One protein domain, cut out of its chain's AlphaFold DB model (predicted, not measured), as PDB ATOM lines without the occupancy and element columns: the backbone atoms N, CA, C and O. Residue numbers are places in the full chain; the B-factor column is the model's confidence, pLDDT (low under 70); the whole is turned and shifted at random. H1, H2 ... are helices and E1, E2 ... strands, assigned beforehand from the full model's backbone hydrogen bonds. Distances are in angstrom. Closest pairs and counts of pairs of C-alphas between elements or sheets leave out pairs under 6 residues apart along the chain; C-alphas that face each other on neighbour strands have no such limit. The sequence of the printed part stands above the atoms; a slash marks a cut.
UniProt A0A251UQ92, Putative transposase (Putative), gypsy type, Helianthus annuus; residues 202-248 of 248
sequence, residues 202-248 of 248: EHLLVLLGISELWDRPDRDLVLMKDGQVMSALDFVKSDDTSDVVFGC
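What this domain is: This is residues 202 to 248 of the 248 residues of the protein "Putative transposase (Putative), gypsy type" of Helianthus annuus (UniProt A0A251UQ92). A small three-stranded sheet forms one layer, with two short helices, H1 and H2, that only graze it; the long loop 208 to 221 makes one end. The 47 printed residues run H1, E1, E2, H2, E3; the antiparallel sheet has order E2, E1, E3. The class is mixed, with 22 residues in named elements, under half; the whole is compact, radius of gyration of the C-alphas 10.5 A, spanning 27 by 20 by 15 A.

Where its parts are: E1 is residues 222 to 225, 10.0 A long; E2 228 to 230, 6.3 A; E3 245 to 247, 6.0 A, ending at C-alpha 247 (-3.014, -14.238, -45.835). H1 is 202 to 207, 8.6 A, from C-alpha 202 (-9.427, -20.635, -36.584); H2 is 232 to 237, 8.7 A.

How they stand to each other: E1 is antiparallel to E3 at 147 degrees, with N 245 and O 224 2.8 A apart, and to E2, its hairpin partner, at 115 degrees, with N 230 and O 223 2.8 A apart. E2, H2 and E3 make a split strand-helix-strand unit, two strands of one sheet joined through a helix, with E1 between them in the sheet; its crossover is right-handed. H1 and H2 are close but not clearly touching, closest C-alphas Leu 204 and Ala 232, 7.1 A. In H1 and H2 every O i to N i+4 pair is within hydrogen-bond range.

The domain as a whole: The printed part has no cut; the link H1 to E1 is long. Residue 248 is under pLDDT 70.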
ATOM      1  N   GLU A 202     -10.516 -19.678 -36.823       91.94
ATOM      2  CA  GLU A 202      -9.427 -20.635 -36.584       91.94
ATOM      3  C   GLU A 202      -8.037 -20.045 -36.863       91.94
ATOM      4  O   GLU A 202      -7.129 -20.132 -36.046       91.94
ATOM      5  N   HIS A 203      -7.897 -19.317 -37.970       91.44
ATOM      6  CA  HIS A 203      -6.663 -18.641 -38.368       91.44
ATOM      7  C   HIS A 203      -6.125 -17.662 -37.304       91.44
ATOM      8  O   HIS A 203      -4.912 -17.547 -37.133       91.44
ATOM      9  N   LEU A 204      -7.005 -16.962 -36.570       94.06
ATOM     10  CA  LEU A 204      -6.589 -16.108 -35.453       94.06
ATOM     11  C   LEU A 204      -6.094 -16.959 -34.278       94.06
ATOM     12  O   LEU A 204      -5.111 -16.601 -33.634       94.06
ATOM     13  N   LEU A 205      -6.765 -18.076 -33.995       95.44
ATOM     14  CA  LEU A 205      -6.383 -18.991 -32.920       95.44
ATOM     15  C   LEU A 205      -5.027 -19.644 -33.203       95.44
ATOM     16  O   LEU A 205      -4.206 -19.728 -32.292       95.44
ATOM     17  N   VAL A 206      -4.754 -20.019 -34.455       94.19
ATOM     18  CA  VAL A 206      -3.438 -20.503 -34.903       94.19
ATOM     19  C   VAL A 206      -2.382 -19.404 -34.787       94.19
ATOM     20  O   VAL A 206      -1.331 -19.639 -34.199       94.19
ATOM     21  N   LEU A 207      -2.662 -18.184 -35.270       94.00
ATOM     22  CA  LEU A 207      -1.736 -17.046 -35.158       94.00
ATOM     23  C   LEU A 207      -1.345 -16.754 -33.700       94.00
ATOM     24  O   LEU A 207      -0.215 -16.368 -33.411       94.00
ATOM     25  N   LEU A 208      -2.286 -16.941 -32.778       95.31
ATOM     26  CA  LEU A 208      -2.081 -16.767 -31.345       95.31
ATOM     27  C   LEU A 208      -1.519 -18.023 -30.656       95.31
ATOM     28  O   LEU A 208      -1.370 -18.010 -29.439       95.31
ATOM     29  N   GLY A 209      -1.231 -19.108 -31.378       94.25
ATOM     30  CA  GLY A 209      -0.721 -20.358 -30.804       94.25
ATOM     31  C   GLY A 209      -1.698 -21.055 -29.847       94.25
ATOM     32  O   GLY A 209      -1.270 -21.737 -28.920       94.25
ATOM     33  N   ILE A 210      -3.005 -20.832 -30.015       95.81
ATOM     34  CA  ILE A 210      -4.078 -21.490 -29.246       95.81
ATOM     35  C   ILE A 210      -4.485 -22.805 -29.909       95.81
ATOM     36  O   ILE A 210      -4.841 -23.756 -29.218       95.81
ATOM     37  N   SER A 211      -4.442 -22.839 -31.239       94.94
ATOM     38  CA  SER A 211      -4.832 -23.996 -32.030       94.94
ATOM     39  C   SER A 211      -3.703 -24.487 -32.920       94.94
ATOM     40  O   SER A 211      -2.892 -23.706 -33.416       94.94
ATOM     41  N   GLU A 212      -3.697 -25.798 -33.138       91.44
ATOM     42  CA  GLU A 212      -2.782 -26.507 -34.029       91.44
ATOM     43  C   GLU A 212      -3.445 -26.882 -35.366       91.44
ATOM     44  O   GLU A 212      -2.815 -27.526 -36.205       91.44
ATOM     45  N   LEU A 213      -4.711 -26.499 -35.588       89.06
ATOM     46  CA  LEU A 213      -5.467 -26.804 -36.808       89.06
ATOM     47  C   LEU A 213      -5.024 -25.918 -37.980       89.06
ATOM     48  O   LEU A 213      -5.753 -25.045 -38.452       89.06
ATOM     49  N   TRP A 214      -3.803 -26.159 -38.456       85.88
ATOM     50  CA  TRP A 214      -3.201 -25.452 -39.577       85.88
ATOM     51  C   TRP A 214      -2.647 -26.420 -40.619       85.88
ATOM     52  O   TRP A 214      -1.778 -27.244 -40.334       85.88
ATOM     53  N   ASP A 215      -3.141 -26.312 -41.850       77.94
ATOM     54  CA  ASP A 215      -2.798 -27.204 -42.959       77.94
ATOM     55  C   ASP A 215      -1.582 -26.728 -43.779       77.94
ATOM     56  O   ASP A 215      -1.136 -27.438 -44.683       77.94
ATOM     57  N   ARG A 216      -1.017 -25.551 -43.466       79.81
ATOM     58  CA  ARG A 216       0.077 -24.902 -44.223       79.81
ATOM     59  C   ARG A 216       1.268 -24.514 -43.337       79.81
ATOM     60  O   ARG A 216       1.562 -23.327 -43.181       79.81
ATOM     61  N   PRO A 217       1.978 -25.487 -42.744       71.19
ATOM     62  CA  PRO A 217       3.055 -25.223 -41.782       71.19
ATOM     63  C   PRO A 217       4.237 -24.425 -42.358       71.19
ATOM     64  O   PRO A 217       5.079 -23.954 -41.603       71.19
ATOM     65  N   ASP A 218       4.326 -24.291 -43.681       77.56
ATOM     66  CA  ASP A 218       5.361 -23.560 -44.411       77.56
ATOM     67  C   ASP A 218       5.063 -22.065 -44.596       77.56
ATOM     68  O   ASP A 218       5.870 -21.363 -45.209       77.56
ATOM     69  N   ARG A 219       3.922 -21.568 -44.102       76.56
ATOM     70  CA  ARG A 219       3.512 -20.178 -44.302       76.56
ATOM     71  C   ARG A 219       3.190 -19.455 -43.007       76.56
ATOM     72  O   ARG A 219       2.451 -19.967 -42.165       76.56
ATOM     73  N   ASP A 220       3.679 -18.224 -42.921       80.19
ATOM     74  CA  ASP A 220       3.368 -17.316 -41.826       80.19
ATOM     75  C   ASP A 220       1.961 -16.743 -42.014       80.19
ATOM     76  O   ASP A 220       1.642 -16.113 -43.024       80.19
ATOM     77  N   LEU A 221       1.105 -16.960 -41.019       86.25
ATOM     78  CA  LEU A 221      -0.230 -16.377 -40.983       86.25
ATOM     79  C   LEU A 221      -0.144 -14.867 -40.782       86.25
ATOM     80  O   LEU A 221       0.440 -14.385 -39.811       86.25
ATOM     81  N   VAL A 222      -0.789 -14.116 -41.673       88.19
ATOM     82  CA  VAL A 222      -0.869 -12.657 -41.575       88.19
ATOM     83  C   VAL A 222      -2.325 -12.218 -41.654       88.19
ATOM     84  O   VAL A 222      -3.065 -12.624 -42.550       88.19
ATOM     85  N   LEU A 223      -2.736 -11.356 -40.725       91.00
ATOM     86  CA  LEU A 223      -4.023 -10.668 -40.794       91.00
ATOM     87  C   LEU A 223      -3.862  -9.438 -41.676       91.00
ATOM     88  O   LEU A 223      -2.975  -8.618 -41.432       91.00
ATOM     89  N   MET A 224      -4.722  -9.288 -42.674       90.56
ATOM     90  CA  MET A 224      -4.733  -8.108 -43.529       90.56
ATOM     91  C   MET A 224      -6.106  -7.453 -43.540       90.56
ATOM     92  O   MET A 224      -7.118  -8.132 -43.676       90.56
ATOM     93  N   LYS A 225      -6.131  -6.125 -43.459       90.38
ATOM     94  CA  LYS A 225      -7.322  -5.293 -43.654       90.38
ATOM     95  C   LYS A 225      -6.946  -4.147 -44.586       90.38
ATOM     96  O   LYS A 225      -5.915  -3.510 -44.384       90.38
ATOM     97  N   ASP A 226      -7.714  -3.953 -45.654       88.31
ATOM     98  CA  ASP A 226      -7.453  -2.928 -46.680       88.31
ATOM     99  C   ASP A 226      -6.024  -2.961 -47.269       88.31
ATOM    100  O   ASP A 226      -5.419  -1.933 -47.576       88.31
ATOM    101  N   GLY A 227      -5.453  -4.163 -47.410       85.56
ATOM    102  CA  GLY A 227      -4.093  -4.363 -47.926       85.56
ATOM    103  C   GLY A 227      -2.967  -3.998 -46.950       85.56
ATOM    104  O   GLY A 227      -1.802  -4.023 -47.343       85.56
ATOM    105  N   GLN A 228      -3.285  -3.674 -45.693       89.38
ATOM    106  CA  GLN A 228      -2.311  -3.436 -44.627       89.38
ATOM    107  C   GLN A 228      -2.322  -4.569 -43.604       89.38
ATOM    108  O   GLN A 228      -3.365  -5.161 -43.324       89.38
ATOM    109  N   VAL A 229      -1.151  -4.848 -43.027       91.62
ATOM    110  CA  VAL A 229      -1.018  -5.820 -41.938       91.62
ATOM    111  C   VAL A 229      -1.740  -5.296 -40.700       91.62
ATOM    112  O   VAL A 229      -1.492  -4.179 -40.249       91.62
ATOM    113  N   MET A 230      -2.614  -6.126 -40.147       93.25
ATOM    114  CA  MET A 230      -3.391  -5.863 -38.943       93.25
ATOM    115  C   MET A 230      -2.801  -6.655 -37.773       93.25
ATOM    116  O   MET A 230      -2.417  -7.815 -37.930       93.25
ATOM    117  N   SER A 231      -2.736  -6.061 -36.582       93.62
ATOM    118  CA  SER A 231      -2.345  -6.821 -35.393       93.62
ATOM    119  C   SER A 231      -3.498  -7.704 -34.900       93.62
ATOM    120  O   SER A 231      -4.675  -7.384 -35.084       93.62
ATOM    121  N   ALA A 232      -3.177  -8.802 -34.211       94.19
ATOM    122  CA  ALA A 232      -4.198  -9.637 -33.576       94.19
ATOM    123  C   ALA A 232      -5.013  -8.853 -32.533       94.19
ATOM    124  O   ALA A 232      -6.216  -9.068 -32.398       94.19
ATOM    125  N   LEU A 233      -4.385  -7.908 -31.825       93.38
ATOM    126  CA  LEU A 233      -5.082  -7.065 -30.856       93.38
ATOM    127  C   LEU A 233      -6.100  -6.148 -31.536       93.38
ATOM    128  O   LEU A 233      -7.226  -6.030 -31.055       93.38
ATOM    129  N   ASP A 234      -5.736  -5.539 -32.664       92.25
ATOM    130  CA  ASP A 234      -6.664  -4.709 -33.434       92.25
ATOM    131  C   ASP A 234      -7.829  -5.545 -33.970       92.25
ATOM    132  O   ASP A 234      -8.969  -5.083 -33.968       92.25
ATOM    133  N   PHE A 235      -7.573  -6.796 -34.375       93.75
ATOM    134  CA  PHE A 235      -8.629  -7.720 -34.791       93.75
ATOM    135  C   PHE A 235      -9.626  -7.984 -33.663       93.75
ATOM    136  O   PHE A 235     -10.836  -7.869 -33.860       93.75
ATOM    137  N   VAL A 236      -9.128  -8.323 -32.469       92.44
ATOM    138  CA  VAL A 236      -9.967  -8.638 -31.300       92.44
ATOM    139  C   VAL A 236     -10.806  -7.429 -30.878       92.44
ATOM    140  O   VAL A 236     -11.961  -7.589 -30.482       92.44
ATOM    141  N   LYS A 237     -10.254  -6.219 -31.011       88.81
ATOM    142  CA  LYS A 237     -10.945  -4.952 -30.731       88.81
ATOM    143  C   LYS A 237     -11.997  -4.578 -31.768       88.81
ATOM    144  O   LYS A 237     -12.874  -3.775 -31.467       88.81
ATOM    145  N   SER A 238     -11.891  -5.099 -32.985       87.94
ATOM    146  CA  SER A 238     -12.783  -4.708 -34.063       87.94
ATOM    147  C   SER A 238     -14.133  -5.416 -33.951       87.94
ATOM    148  O   SER A 238     -14.213  -6.648 -33.852       87.94
ATOM    149  N   ASP A 239     -15.205  -4.624 -33.985       78.38
ATOM    150  CA  ASP A 239     -16.580  -5.127 -34.020       78.38
ATOM    151  C   ASP A 239     -16.943  -5.720 -35.388       78.38
ATOM    152  O   ASP A 239     -17.764  -6.639 -35.456       78.38
ATOM    153  N   ASP A 240     -16.306  -5.235 -36.459       81.06
ATOM    154  CA  ASP A 240     -16.468  -5.732 -37.823       81.06
ATOM    155  C   ASP A 240     -15.130  -6.222 -38.381       81.06
ATOM    156  O   ASP A 240     -14.178  -5.466 -38.575       81.06
ATOM    157  N   THR A 241     -15.084  -7.527 -38.631       82.56
ATOM    158  CA  THR A 241     -13.912  -8.231 -39.171       82.56
ATOM    159  C   THR A 241     -14.235  -8.926 -40.493       82.56
ATOM    160  O   THR A 241     -13.502  -9.817 -40.910       82.56
ATOM    161  N   SER A 242     -15.341  -8.546 -41.145       82.44
ATOM    162  CA  SER A 242     -15.807  -9.159 -42.395       82.44
ATOM    163  C   SER A 242     -14.896  -8.886 -43.596       82.44
ATOM    164  O   SER A 242     -14.869  -9.674 -44.537       82.44
ATOM    165  N   ASP A 243     -14.129  -7.800 -43.542       84.12
ATOM    166  CA  ASP A 243     -13.146  -7.373 -44.538       84.12
ATOM    167  C   ASP A 243     -11.716  -7.844 -44.227       84.12
ATOM    168  O   ASP A 243     -10.800  -7.599 -45.016       84.12
ATOM    169  N   VAL A 244     -11.508  -8.527 -43.095       87.06
ATOM    170  CA  VAL A 244     -10.196  -9.072 -42.743       87.06
ATOM    171  C   VAL A 244      -9.939 -10.338 -43.548       87.06
ATOM    172  O   VAL A 244     -10.703 -11.303 -43.498       87.06
ATOM    173  N   VAL A 245      -8.812 -10.351 -44.248       87.44
ATOM    174  CA  VAL A 245      -8.328 -11.503 -45.003       87.44
ATOM    175  C   VAL A 245      -7.179 -12.154 -44.244       87.44
ATOM    176  O   VAL A 245      -6.264 -11.479 -43.771       87.44
ATOM    177  N   PHE A 246      -7.218 -13.480 -44.160       83.50
ATOM    178  CA  PHE A 246      -6.126 -14.290 -43.633       83.50
ATOM    179  C   PHE A 246      -5.207 -14.657 -44.796       83.50
ATOM    180  O   PHE A 246      -5.569 -15.447 -45.670       83.50
ATOM    181  N   GLY A 247      -4.059 -13.991 -44.852       74.06
ATOM    182  CA  GLY A 247      -3.014 -14.238 -45.835       74.06
ATOM    183  C   GLY A 247      -2.057 -15.337 -45.385       74.06
ATOM    184  O   GLY A 247      -2.017 -15.714 -44.209       74.06
ATOM    185  N   CYS A 248      -1.284 -15.831 -46.348       64.50
ATOM    186  CA  CYS A 248      -0.169 -16.743 -46.146       64.50
ATOM    187  C   CYS A 248       0.958 -16.395 -47.117       64.50
ATOM    188  O   CYS A 248       0.614 -16.029 -48.269       64.50
TER     189      CYS A 248